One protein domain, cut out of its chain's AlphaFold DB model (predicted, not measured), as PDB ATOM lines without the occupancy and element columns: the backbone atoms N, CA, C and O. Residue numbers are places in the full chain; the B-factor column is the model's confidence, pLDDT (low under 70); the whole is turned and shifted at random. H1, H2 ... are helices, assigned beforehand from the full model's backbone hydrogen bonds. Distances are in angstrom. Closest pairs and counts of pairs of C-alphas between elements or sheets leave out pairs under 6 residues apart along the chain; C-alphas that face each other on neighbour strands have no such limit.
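AT A GLANCE: This is residues 252 to 342 of the 349 residues of an uncharacterized protein of Vibrio nigripulchritudo FTn2 (UniProt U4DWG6). One long helix, H5, runs along the length of the domain, with shorter helices packed along it: H1 on its last part, the short H3 on its residues 319 to 326, and H4 on its first part. H2 lies near H4 and the first part of H5, crosswise to both, and a tail, residues 335 to 342, trails on from the other end of H5 and adds to the length. The printed part has 91 residues with five named helices, H1 to H5 in chain order, and no named strand; the class is all helix. It is only just compact, close to loose, with a radius of gyration of the C-alphas of 14.5 A and spans of 49 by 21 by 19 A.

IN THESE COORDINATES: Find C-alpha 312 at (86.005, 75.791, 65.400); from there H5, residues 312 to 334, runs 32.7 A to C-alpha 334 at (74.762, 58.497, 39.999). Go back to C-alpha 253 at (70.454, 54.865, 43.923), where H1, residues 253 to 263, begins its 15.5 A. H2 is residues 274 to 282, 12.5 A; H3 is 288 to 292, 6.1 A; H4 is 296 to 305, 14.2 A.

HOW THE PARTS SIT: Look first at H5, the hub, which touches three helices. Its residues 326 to 334 alone touch H1, closest at the C-alphas of His 333 and Asn 253, 5.9 A, at a steep tilt of 43 degrees, opposite ways. Its residues 319 to 326 alone touch H3, closest at the C-alphas of Tyr 323 and Leu 292, 7.1 A. Its residues 312 to 319 alone touch H4, closest at the C-alphas of Leu 315 and Leu 300, 6.9 A. H2 and H4 only just touch, only at their ends, with 3 pairs of C-alphas within 8 A, the closest Ala 279 and Ile 303 at 6.3 A. H1 and H4 are apart. Every O i to N i+4 pair is within hydrogen-bond range in H1, H2, H3 and H4, and 18 of 19 in H5.

THE WHOLE: The C-alphas of Lys 309 and Glu 341, the two farthest apart, are 50.1 A from each other. The printed part has no cut, and no link is long. Residues 335 to 342 have pLDDT under 70.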
ATOM      1  N   PRO A 252      66.238  55.192  43.319       80.31
ATOM      2  CA  PRO A 252      66.660  54.164  44.267       80.31
ATOM      3  C   PRO A 252      68.162  54.221  44.593       80.31
ATOM      4  O   PRO A 252      68.558  53.767  45.669       80.31
ATOM      5  N   ASN A 253      68.999  54.811  43.729       83.12
ATOM      6  CA  ASN A 253      70.454  54.865  43.923       83.12
ATOM      7  C   ASN A 253      70.838  55.739  45.121       83.12
ATOM      8  O   ASN A 253      71.812  55.454  45.822       83.12
ATOM      9  N   ILE A 254      70.034  56.757  45.432       83.38
ATOM     10  CA  ILE A 254      70.248  57.575  46.630       83.38
ATOM     11  C   ILE A 254      70.071  56.778  47.933       83.38
ATOM     12  O   ILE A 254      70.659  57.134  48.950       83.38
ATOM     13  N   LEU A 255      69.287  55.691  47.929       86.88
ATOM     14  CA  LEU A 255      69.123  54.848  49.115       86.88
ATOM     15  C   LEU A 255      70.406  54.073  49.401       86.88
ATOM     16  O   LEU A 255      70.802  53.977  50.561       86.88
ATOM     17  N   LEU A 256      71.068  53.584  48.348       87.81
ATOM     18  CA  LEU A 256      72.382  52.946  48.445       87.81
ATOM     19  C   LEU A 256      73.421  53.945  48.955       87.81
ATOM     20  O   LEU A 256      74.132  53.645  49.907       87.81
ATOM     21  N   PHE A 257      73.423  55.167  48.416       89.75
ATOM     22  CA  PHE A 257      74.284  56.242  48.908       89.75
ATOM     23  C   PHE A 257      74.071  56.529  50.405       89.75
ATOM     24  O   PHE A 257      75.028  56.569  51.176       89.75
ATOM     25  N   ILE A 258      72.820  56.688  50.851       90.56
ATOM     26  CA  ILE A 258      72.508  56.927  52.270       90.56
ATOM     27  C   ILE A 258      72.935  55.733  53.135       90.56
ATOM     28  O   ILE A 258      73.420  55.926  54.250       90.56
ATOM     29  N   GLN A 259      72.765  54.505  52.644       90.75
ATOM     30  CA  GLN A 259      73.203  53.300  53.340       90.75
ATOM     31  C   GLN A 259      74.731  53.248  53.475       90.75
ATOM     32  O   GLN A 259      75.231  52.968  54.564       90.75
ATOM     33  N   ASP A 260      75.471  53.611  52.431       92.44
ATOM     34  CA  ASP A 260      76.932  53.694  52.469       92.44
ATOM     35  C   ASP A 260      77.411  54.767  53.455       92.44
ATOM     36  O   ASP A 260      78.346  54.526  54.222       92.44
ATOM     37  N   LEU A 261      76.729  55.915  53.537       92.94
ATOM     38  CA  LEU A 261      77.015  56.928  54.562       92.94
ATOM     39  C   LEU A 261      76.767  56.418  55.989       92.94
ATOM     40  O   LEU A 261      77.529  56.755  56.896       92.94
ATOM     41  N   LYS A 262      75.713  55.619  56.198       93.06
ATOM     42  CA  LYS A 262      75.399  54.994  57.498       93.06
ATOM     43  C   LYS A 262      76.410  53.915  57.884       93.06
ATOM     44  O   LYS A 262      76.618  53.685  59.069       93.06
ATOM     45  N   ASN A 263      77.050  53.278  56.909       93.69
ATOM     46  CA  ASN A 263      78.019  52.208  57.146       93.69
ATOM     47  C   ASN A 263      79.470  52.700  57.197       93.69
ATOM     48  O   ASN A 263      80.330  51.995  57.719       93.69
ATOM     49  N   THR A 264      79.758  53.895  56.676       93.88
ATOM     50  CA  THR A 264      81.118  54.447  56.637       93.88
ATOM     51  C   THR A 264      81.425  55.206  57.928       93.88
ATOM     52  O   THR A 264      80.777  56.222  58.202       93.88
ATOM     53  N   PRO A 265      82.423  54.787  58.729       93.81
ATOM     54  CA  PRO A 265      82.808  55.526  59.923       93.81
ATOM     55  C   PRO A 265      83.420  56.888  59.569       93.81
ATOM     56  O   PRO A 265      84.337  56.984  58.754       93.81
ATOM     57  N   ALA A 266      82.983  57.955  60.239       90.56
ATOM     58  CA  ALA A 266      83.569  59.285  60.065       90.56
ATOM     59  C   ALA A 266      85.032  59.321  60.535       90.56
ATOM     60  O   ALA A 266      85.869  60.020  59.974       90.56
ATOM     61  N   THR A 267      85.372  58.500  61.532       87.12
ATOM     62  CA  THR A 267      86.704  58.462  62.148       87.12
ATOM     63  C   THR A 267      87.780  57.745  61.326       87.12
ATOM     64  O   THR A 267      88.924  57.670  61.773       87.12
ATOM     65  N   THR A 268      87.420  57.142  60.189       85.00
ATOM     66  CA  THR A 268      88.355  56.409  59.312       85.00
ATOM     67  C   THR A 268      88.757  57.205  58.072       85.00
ATOM     68  O   THR A 268      89.507  56.704  57.237       85.00
ATOM     69  N   LEU A 269      88.264  58.438  57.923       87.44
ATOM     70  CA  LEU A 269      88.633  59.304  56.808       87.44
ATOM     71  C   LEU A 269      90.093  59.758  56.934       87.44
ATOM     72  O   LEU A 269      90.558  60.108  58.015       87.44
ATOM     73  N   LYS A 270      90.811  59.794  55.805       86.19
ATOM     74  CA  LYS A 270      92.255  60.101  55.767       86.19
ATOM     75  C   LYS A 270      92.620  61.488  56.308       86.19
ATOM     76  O   LYS A 270      93.758  61.693  56.702       86.19
ATOM     77  N   PHE A 271      91.677  62.425  56.283       84.56
ATOM     78  CA  PHE A 271      91.863  63.810  56.719       84.56
ATOM     79  C   PHE A 271      91.395  64.055  58.163       84.56
ATOM     80  O   PHE A 271      91.285  65.203  58.578       84.56
ATOM     81  N   VAL A 272      91.084  62.998  58.920       85.88
ATOM     82  CA  VAL A 272      90.687  63.104  60.329       85.88
ATOM     83  C   VAL A 272      91.893  62.865  61.219       85.88
ATOM     84  O   VAL A 272      92.424  61.755  61.276       85.88
ATOM     85  N   ASP A 273      92.301  63.907  61.936       86.56
ATOM     86  CA  ASP A 273      93.344  63.809  62.949       86.56
ATOM     87  C   ASP A 273      92.845  63.152  64.253       86.56
ATOM     88  O   ASP A 273      91.665  62.827  64.439       86.56
ATOM     89  N   GLY A 274      93.779  62.922  65.179       87.19
ATOM     90  CA  GLY A 274      93.498  62.253  66.446       87.19
ATOM     91  C   GLY A 274      92.563  63.025  67.382       87.19
ATOM     92  O   GLY A 274      91.850  62.393  68.165       87.19
ATOM     93  N   ASP A 275      92.532  64.352  67.313       88.31
ATOM     94  CA  ASP A 275      91.747  65.182  68.228       88.31
ATOM     95  C   ASP A 275      90.324  65.394  67.709       88.31
ATOM     96  O   ASP A 275      89.368  65.208  68.472       88.31
ATOM     97  N   VAL A 276      90.156  65.609  66.402       89.62
ATOM     98  CA  VAL A 276      88.865  65.547  65.703       89.62
ATOM     99  C   VAL A 276      88.230  64.171  65.901       89.62
ATOM    100  O   VAL A 276      87.054  64.074  66.254       89.62
ATOM    101  N   LYS A 277      89.002  63.081  65.788       91.12
ATOM    102  CA  LYS A 277      88.500  61.721  66.049       91.12
ATOM    103  C   LYS A 277      87.929  61.564  67.460       91.12
ATOM    104  O   LYS A 277      86.828  61.034  67.619       91.12
ATOM    105  N   LYS A 278      88.649  62.027  68.487       90.06
ATOM    106  CA  LYS A 278      88.168  61.986  69.881       90.06
ATOM    107  C   LYS A 278      86.917  62.845  70.064       90.06
ATOM    108  O   LYS A 278      86.005  62.437  70.783       90.06
ATOM    109  N   ALA A 279      86.867  64.015  69.427       91.94
ATOM    110  CA  ALA A 279      85.717  64.911  69.470       91.94
ATOM    111  C   ALA A 279      84.456  64.246  68.893       91.94
ATOM    112  O   ALA A 279      83.423  64.203  69.562       91.94
ATOM    113  N   LEU A 280      84.572  63.636  67.709       92.25
ATOM    114  CA  LEU A 280      83.496  62.885  67.055       92.25
ATOM    115  C   LEU A 280      82.975  61.743  67.932       92.25
ATOM    116  O   LEU A 280      81.766  61.592  68.108       92.25
ATOM    117  N   GLN A 281      83.878  60.966  68.537       91.75
ATOM    118  CA  GLN A 281      83.510  59.863  69.427       91.75
ATOM    119  C   GLN A 281      82.759  60.349  70.673       91.75
ATOM    120  O   GLN A 281      81.742  59.760  71.041       91.75
ATOM    121  N   ARG A 282      83.209  61.447  71.301       91.88
ATOM    122  CA  ARG A 282      82.525  62.045  72.465       91.88
ATOM    123  C   ARG A 282      81.128  62.552  72.115       91.88
ATOM    124  O   ARG A 282      80.197  62.328  72.883       91.88
ATOM    125  N   ALA A 283      80.977  63.176  70.949       91.62
ATOM    126  CA  ALA A 283      79.693  63.661  70.442       91.62
ATOM    127  C   ALA A 283      78.818  62.562  69.812       91.62
ATOM    128  O   ALA A 283      77.727  62.852  69.326       91.62
ATOM    129  N   LYS A 284      79.275  61.299  69.811       92.25
ATOM    130  CA  LYS A 284      78.592  60.145  69.199       92.25
ATOM    131  C   LYS A 284      78.299  60.326  67.700       92.25
ATOM    132  O   LYS A 284      77.309  59.811  67.193       92.25
ATOM    133  N   LYS A 285      79.177  61.030  66.986       92.50
ATOM    134  CA  LYS A 285      79.142  61.195  65.526       92.50
ATOM    135  C   LYS A 285      80.018  60.117  64.886       92.50
ATOM    136  O   LYS A 285      81.168  60.364  64.533       92.50
ATOM    137  N   ILE A 286      79.513  58.884  64.859       92.00
ATOM    138  CA  ILE A 286      80.318  57.696  64.535       92.00
ATOM    139  C   ILE A 286      80.450  57.512  63.022       92.00
ATOM    140  O   ILE A 286      81.529  57.183  62.531       92.00
ATOM    141  N   THR A 287      79.364  57.740  62.291       94.75
ATOM    142  CA  THR A 287      79.246  57.493  60.849       94.75
ATOM    143  C   THR A 287      79.243  58.799  60.059       94.75
ATOM    144  O   THR A 287      78.990  59.871  60.617       94.75
ATOM    145  N   LEU A 288      79.498  58.735  58.747       92.69
ATOM    146  CA  LEU A 288      79.338  59.904  57.874       92.69
ATOM    147  C   LEU A 288      77.904  60.426  57.903       92.69
ATOM    148  O   LEU A 288      77.691  61.637  57.879       92.69
ATOM    149  N   PHE A 289      76.924  59.526  58.002       92.44
ATOM    150  CA  PHE A 289      75.526  59.913  58.139       92.44
ATOM    151  C   PHE A 289      75.286  60.754  59.397       92.44
ATOM    152  O   PHE A 289      74.616  61.777  59.309       92.44
ATOM    153  N   ASP A 290      75.866  60.404  60.548       90.19
ATOM    154  CA  ASP A 290      75.673  61.168  61.794       90.19
ATOM    155  C   ASP A 290      76.190  62.613  61.695       90.19
ATOM    156  O   ASP A 290      75.655  63.517  62.343       90.19
ATOM    157  N   VAL A 291      77.232  62.830  60.884       90.12
ATOM    158  CA  VAL A 291      77.815  64.151  60.610       90.12
ATOM    159  C   VAL A 291      76.945  64.925  59.611       90.12
ATOM    160  O   VAL A 291      76.543  66.055  59.882       90.12
ATOM    161  N   LEU A 292      76.614  64.301  58.477       88.88
ATOM    162  CA  LEU A 292      75.981  64.939  57.311       88.88
ATOM    163  C   LEU A 292      74.441  64.967  57.356       88.88
ATOM    164  O   LEU A 292      73.794  65.522  56.468       88.88
ATOM    165  N   SER A 293      73.826  64.331  58.354       86.12
ATOM    166  CA  SER A 293      72.386  64.436  58.650       86.12
ATOM    167  C   SER A 293      72.050  65.643  59.529       86.12
ATOM    168  O   SER A 293      70.928  65.796  59.996       86.12
ATOM    169  N   THR A 294      73.017  66.520  59.774       83.06
ATOM    170  CA  THR A 294      72.823  67.753  60.536       83.06
ATOM    171  C   THR A 294      73.330  68.937  59.735       83.06
ATOM    172  O   THR A 294      74.042  68.755  58.756       83.06
ATOM    173  N   THR A 295      72.939  70.147  60.126       82.62
ATOM    174  CA  THR A 295      73.520  71.371  59.564       82.62
ATOM    175  C   THR A 295      74.901  71.621  60.166       82.62
ATOM    176  O   THR A 295      75.202  71.113  61.252       82.62
ATOM    177  N   LYS A 296      75.733  72.451  59.525       86.69
ATOM    178  CA  LYS A 296      77.087  72.757  60.017       86.69
ATOM    179  C   LYS A 296      77.029  73.325  61.430       86.69
ATOM    180  O   LYS A 296      77.752  72.882  62.315       86.69
ATOM    181  N   ASN A 297      76.107  74.256  61.659       84.69
ATOM    182  CA  ASN A 297      75.939  74.891  62.964       84.69
ATOM    183  C   ASN A 297      75.515  73.885  64.044       84.69
ATOM    184  O   ASN A 297      76.005  73.945  65.172       84.69
ATOM    185  N   THR A 298      74.639  72.937  63.697       85.38
ATOM    186  CA  THR A 298      74.211  71.875  64.620       85.38
ATOM    187  C   THR A 298      75.373  70.938  64.938       85.38
ATOM    188  O   THR A 298      75.617  70.644  66.102       85.38
ATOM    189  N   PHE A 299      76.149  70.540  63.927       89.50
ATOM    190  CA  PHE A 299      77.347  69.727  64.111       89.50
ATOM    191  C   PHE A 299      78.367  70.401  65.043       89.50
ATOM    192  O   PHE A 299      78.823  69.788  66.009       89.50
ATOM    193  N   LEU A 300      78.694  71.673  64.796       89.81
ATOM    194  CA  LEU A 300      79.637  72.432  65.625       89.81
ATOM    195  C   LEU A 300      79.146  72.553  67.072       89.81
ATOM    196  O   LEU A 300      79.929  72.385  68.010       89.81
ATOM    197  N   LYS A 301      77.845  72.800  67.260       88.06
ATOM    198  CA  LYS A 301      77.213  72.855  68.580       88.06
ATOM    199  C   LYS A 301      77.310  71.512  69.309       88.06
ATOM    200  O   LYS A 301      77.796  71.493  70.437       88.06
ATOM    201  N   ASP A 302      76.938  70.409  68.658       89.75
ATOM    202  CA  ASP A 302      76.995  69.058  69.233       89.75
ATOM    203  C   ASP A 302      78.421  68.706  69.707       89.75
ATOM    204  O   ASP A 302      78.617  68.135  70.784       89.75
ATOM    205  N   ILE A 303      79.442  69.081  68.927       91.56
ATOM    206  CA  ILE A 303      80.850  68.838  69.270       91.56
ATOM    207  C   ILE A 303      81.311  69.715  70.446       91.56
ATOM    208  O   ILE A 303      81.988  69.220  71.356       91.56
ATOM    209  N   LYS A 304      80.938  71.003  70.462       87.44
ATOM    210  CA  LYS A 304      81.251  71.924  71.569       87.44
ATOM    211  C   LYS A 304      80.603  71.461  72.879       87.44
ATOM    212  O   LYS A 304      81.268  71.429  73.914       87.44
ATOM    213  N   GLU A 305      79.341  71.034  72.837       88.88
ATOM    214  CA  GLU A 305      78.613  70.499  73.997       88.88
ATOM    215  C   GLU A 305      79.241  69.205  74.540       88.88
ATOM    216  O   GLU A 305      79.257  68.978  75.753       88.88
ATOM    217  N   ALA A 306      79.873  68.407  73.674       87.31
ATOM    218  CA  ALA A 306      80.656  67.234  74.062       87.31
ATOM    219  C   ALA A 306      82.020  67.569  74.716       87.31
ATOM    220  O   ALA A 306      82.818  66.663  74.989       87.31
ATOM    221  N   LYS A 307      82.298  68.854  74.989       82.12
ATOM    222  CA  LYS A 307      83.530  69.364  75.623       82.12
ATOM    223  C   LYS A 307      84.800  68.925  74.884       82.12
ATOM    224  O   LYS A 307      85.805  68.541  75.497       82.12
ATOM    225  N   ALA A 308      84.749  68.926  73.555       79.94
ATOM    226  CA  ALA A 308      85.923  68.714  72.721       79.94
ATOM    227  C   ALA A 308      86.856  69.937  72.778       79.94
ATOM    228  O   ALA A 308      86.396  71.075  72.775       79.94
ATOM    229  N   LYS A 309      88.172  69.702  72.827       83.06
ATOM    230  CA  LYS A 309      89.204  70.751  72.756       83.06
ATOM    231  C   LYS A 309      89.750  70.849  71.329       83.06
ATOM    232  O   LYS A 309      90.928  70.608  71.109       83.06
ATOM    233  N   VAL A 310      88.870  71.110  70.370       87.44
ATOM    234  CA  VAL A 310      89.217  71.281  68.951       87.44
ATOM    235  C   VAL A 310      88.761  72.672  68.533       87.44
ATOM    236  O   VAL A 310      87.714  73.127  69.005       87.44
ATOM    237  N   SER A 311      89.553  73.363  67.712       89.19
ATOM    238  CA  SER A 311      89.181  74.695  67.237       89.19
ATOM    239  C   SER A 311      87.939  74.624  66.338       89.19
ATOM    240  O   SER A 311      87.647  73.604  65.712       89.19
ATOM    241  N   GLU A 312      87.171  75.710  66.286       89.19
ATOM    242  CA  GLU A 312      86.005  75.791  65.400       89.19
ATOM    243  C   GLU A 312      86.402  75.771  63.918       89.19
ATOM    244  O   GLU A 312      85.670  75.204  63.101       89.19
ATOM    245  N   ASP A 313      87.579  76.304  63.590       89.31
ATOM    246  CA  ASP A 313      88.140  76.290  62.239       89.31
ATOM    247  C   ASP A 313      88.451  74.858  61.788       89.31
ATOM    248  O   ASP A 313      88.003  74.445  60.718       89.31
ATOM    249  N   ASP A 314      89.107  74.055  62.632       88.88
ATOM    250  CA  ASP A 314      89.411  72.650  62.322       88.88
ATOM    251  C   ASP A 314      88.131  71.827  62.129       88.88
ATOM    252  O   ASP A 314      88.017  71.031  61.192       88.88
ATOM    253  N   LEU A 315      87.119  72.048  62.976       89.69
ATOM    254  CA  LEU A 315      85.821  71.379  62.848       89.69
ATOM    255  C   LEU A 315      85.066  71.815  61.588       89.69
ATOM    256  O   LEU A 315      84.388  70.997  60.961       89.69
ATOM    257  N   THR A 316      85.197  73.082  61.195       88.94
ATOM    258  CA  THR A 316      84.624  73.613  59.956       88.94
ATOM    259  C   THR A 316      85.297  72.988  58.737       88.94
ATOM    260  O   THR A 316      84.604  72.486  57.848       88.94
ATOM    261  N   ILE A 317      86.633  72.943  58.710       88.88
ATOM    262  CA  ILE A 317      87.416  72.297  57.647       88.88
ATOM    263  C   ILE A 317      87.043  70.816  57.539       88.88
ATOM    264  O   ILE A 317      86.808  70.317  56.432       88.88
ATOM    265  N   PHE A 318      86.934  70.123  58.675       90.69
ATOM    266  CA  PHE A 318      86.498  68.731  58.730       90.69
ATOM    267  C   PHE A 318      85.099  68.550  58.127       90.69
ATOM    268  O   PHE A 318      84.907  67.680  57.274       90.69
ATOM    269  N   TYR A 319      84.125  69.368  58.531       89.94
ATOM    270  CA  TYR A 319      82.751  69.268  58.039       89.94
ATOM    271  C   TYR A 319      82.680  69.482  56.521       89.94
ATOM    272  O   TYR A 319      82.094  68.669  55.802       89.94
ATOM    273  N   VAL A 320      83.352  70.518  56.010       87.88
ATOM    274  CA  VAL A 320      83.412  70.822  54.569       87.88
ATOM    275  C   VAL A 320      84.091  69.692  53.791       87.88
ATOM    276  O   VAL A 320      83.588  69.256  52.753       87.88
ATOM    277  N   SER A 321      85.196  69.159  54.311       89.88
ATOM    278  CA  SER A 321      85.925  68.049  53.690       89.88
ATOM    279  C   SER A 321      85.111  66.752  53.691       89.88
ATOM    280  O   SER A 321      85.145  65.991  52.721       89.88
ATOM    281  N   THR A 322      84.305  66.527  54.729       90.31
ATOM    282  CA  THR A 322      83.362  65.403  54.809       90.31
ATOM    283  C   THR A 322      82.251  65.535  53.767       90.31
ATOM    284  O   THR A 322      81.944  64.561  53.079       90.31
ATOM    285  N   TYR A 323      81.710  66.740  53.565       87.75
ATOM    286  CA  TYR A 323      80.757  67.018  52.482       87.75
ATOM    287  C   TYR A 323      81.358  66.781  51.094       87.75
ATOM    288  O   TYR A 323      80.733  66.140  50.244       87.75
ATOM    289  N   ALA A 324      82.584  67.254  50.859       87.06
ATOM    290  CA  ALA A 324      83.283  67.040  49.595       87.06
ATOM    291  C   ALA A 324      83.533  65.545  49.331       87.06
ATOM    292  O   ALA A 324      83.360  65.066  48.209       87.06
ATOM    293  N   TYR A 325      83.892  64.786  50.370       90.56
ATOM    294  CA  TYR A 325      84.052  63.336  50.288       90.56
ATOM    295  C   TYR A 325      82.732  62.628  49.943       90.56
ATOM    296  O   TYR A 325      82.692  61.833  49.004       90.56
ATOM    297  N   ALA A 326      81.641  62.959  50.639       89.69
ATOM    298  CA  ALA A 326      80.325  62.383  50.373       89.69
ATOM    299  C   ALA A 326      79.788  62.748  48.982       89.69
ATOM    300  O   ALA A 326      79.163  61.914  48.334       89.69
ATOM    301  N   THR A 327      80.097  63.945  48.475       86.44
ATOM    302  CA  THR A 327      79.750  64.341  47.099       86.44
ATOM    303  C   THR A 327      80.397  63.400  46.080       86.44
ATOM    304  O   THR A 327      79.710  62.863  45.215       86.44
ATOM    305  N   LYS A 328      81.691  63.094  46.244       88.38
ATOM    306  CA  LYS A 328      82.394  62.121  45.390       88.38
ATOM    307  C   LYS A 328      81.845  60.701  45.528       88.38
ATOM    308  O   LYS A 328      81.877  59.938  44.568       88.38
ATOM    309  N   MET A 329      81.368  60.311  46.714       89.19
ATOM    310  CA  MET A 329      80.671  59.031  46.887       89.19
ATOM    311  C   MET A 329      79.356  59.017  46.104       89.19
ATOM    312  O   MET A 329      79.104  58.074  45.363       89.19
ATOM    313  N   ARG A 330      78.551  60.078  46.212       85.88
ATOM    314  CA  ARG A 330      77.275  60.215  45.499       85.88
ATOM    315  C   ARG A 330      77.451  60.139  43.984       85.88
ATOM    316  O   ARG A 330      76.695  59.429  43.332       85.88
ATOM    317  N   GLU A 331      78.452  60.821  43.430       85.56
ATOM    318  CA  GLU A 331      78.765  60.777  41.994       85.56
ATOM    319  C   GLU A 331      78.970  59.342  41.489       85.56
ATOM    320  O   GLU A 331      78.507  59.008  40.403       85.56
ATOM    321  N   LYS A 332      79.560  58.451  42.300       85.56
ATOM    322  CA  LYS A 332      79.703  57.029  41.946       85.56
ATOM    323  C   LYS A 332      78.363  56.296  41.858       85.56
ATOM    324  O   LYS A 332      78.212  55.443  40.994       85.56
ATOM    325  N   HIS A 333      77.401  56.632  42.719       81.94
ATOM    326  CA  HIS A 333      76.051  56.053  42.677       81.94
ATOM    327  C   HIS A 333      75.183  56.640  41.557       81.94
ATOM    328  O   HIS A 333      74.267  55.979  41.080       81.94
ATOM    329  N   LEU A 334      75.449  57.878  41.136       72.12
ATOM    330  CA  LEU A 334      74.762  58.497  39.999       72.12
ATOM    331  C   LEU A 334      75.334  58.034  38.653       72.12
ATOM    332  O   LEU A 334      74.593  57.959  37.682       72.12
ATOM    333  N   ALA A 335      76.625  57.696  38.600       65.62
ATOM    334  CA  ALA A 335      77.284  57.165  37.407       65.62
ATOM    335  C   ALA A 335      76.965  55.682  37.125       65.62
ATOM    336  O   ALA A 335      77.280  55.187  36.045       65.62
ATOM    337  N   SER A 336      76.357  54.955  38.070       57.00
ATOM    338  CA  SER A 336      75.858  53.600  37.822       57.00
ATOM    339  C   SER A 336      74.476  53.666  37.165       57.00
ATOM    340  O   SER A 336      73.470  53.870  37.848       57.00
ATOM    341  N   ASP A 337      74.436  53.514  35.841       45.66
ATOM    342  CA  ASP A 337      73.227  53.514  35.008       45.66
ATOM    343  C   ASP A 337      72.152  52.536  35.523       45.66
ATOM    344  O   ASP A 337      72.212  51.330  35.279       45.66
ATOM    345  N   TYR A 338      71.114  53.058  36.182       46.97
ATOM    346  CA  TYR A 338      69.854  52.342  36.397       46.97
ATOM    347  C   TYR A 338      68.754  53.061  35.612       46.97
ATOM    348  O   TYR A 338      68.137  54.015  36.079       46.97
ATOM    349  N   LYS A 339      68.527  52.614  34.371       39.72
ATOM    350  CA  LYS A 339      67.399  53.038  33.532       39.72
ATOM    351  C   LYS A 339      66.121  52.353  34.022       39.72
ATOM    352  O   LYS A 339      65.717  51.332  33.475       39.72
ATOM    353  N   GLN A 340      65.485  52.884  35.057       42.03
ATOM    354  CA  GLN A 340      64.071  52.603  35.298       42.03
ATOM    355  C   GLN A 340      63.304  53.910  35.195       42.03
ATOM    356  O   GLN A 340      63.486  54.814  36.006       42.03
ATOM    357  N   GLU A 341      62.460  54.008  34.169       36.31
ATOM    358  CA  GLU A 341      61.459  55.063  34.103       36.31
ATOM    359  C   GLU A 341      60.568  54.979  35.354       36.31
ATOM    360  O   GLU A 341      60.111  53.883  35.711       36.31
ATOM    361  N   PRO A 342      60.315  56.102  36.045       41.78
ATOM    362  CA  PRO A 342      59.464  56.106  37.223       41.78
ATOM    363  C   PRO A 342      58.028  55.757  36.817       41.78
ATOM    364  O   PRO A 342      57.299  56.562  36.242       41.78
TER     365      PRO A 342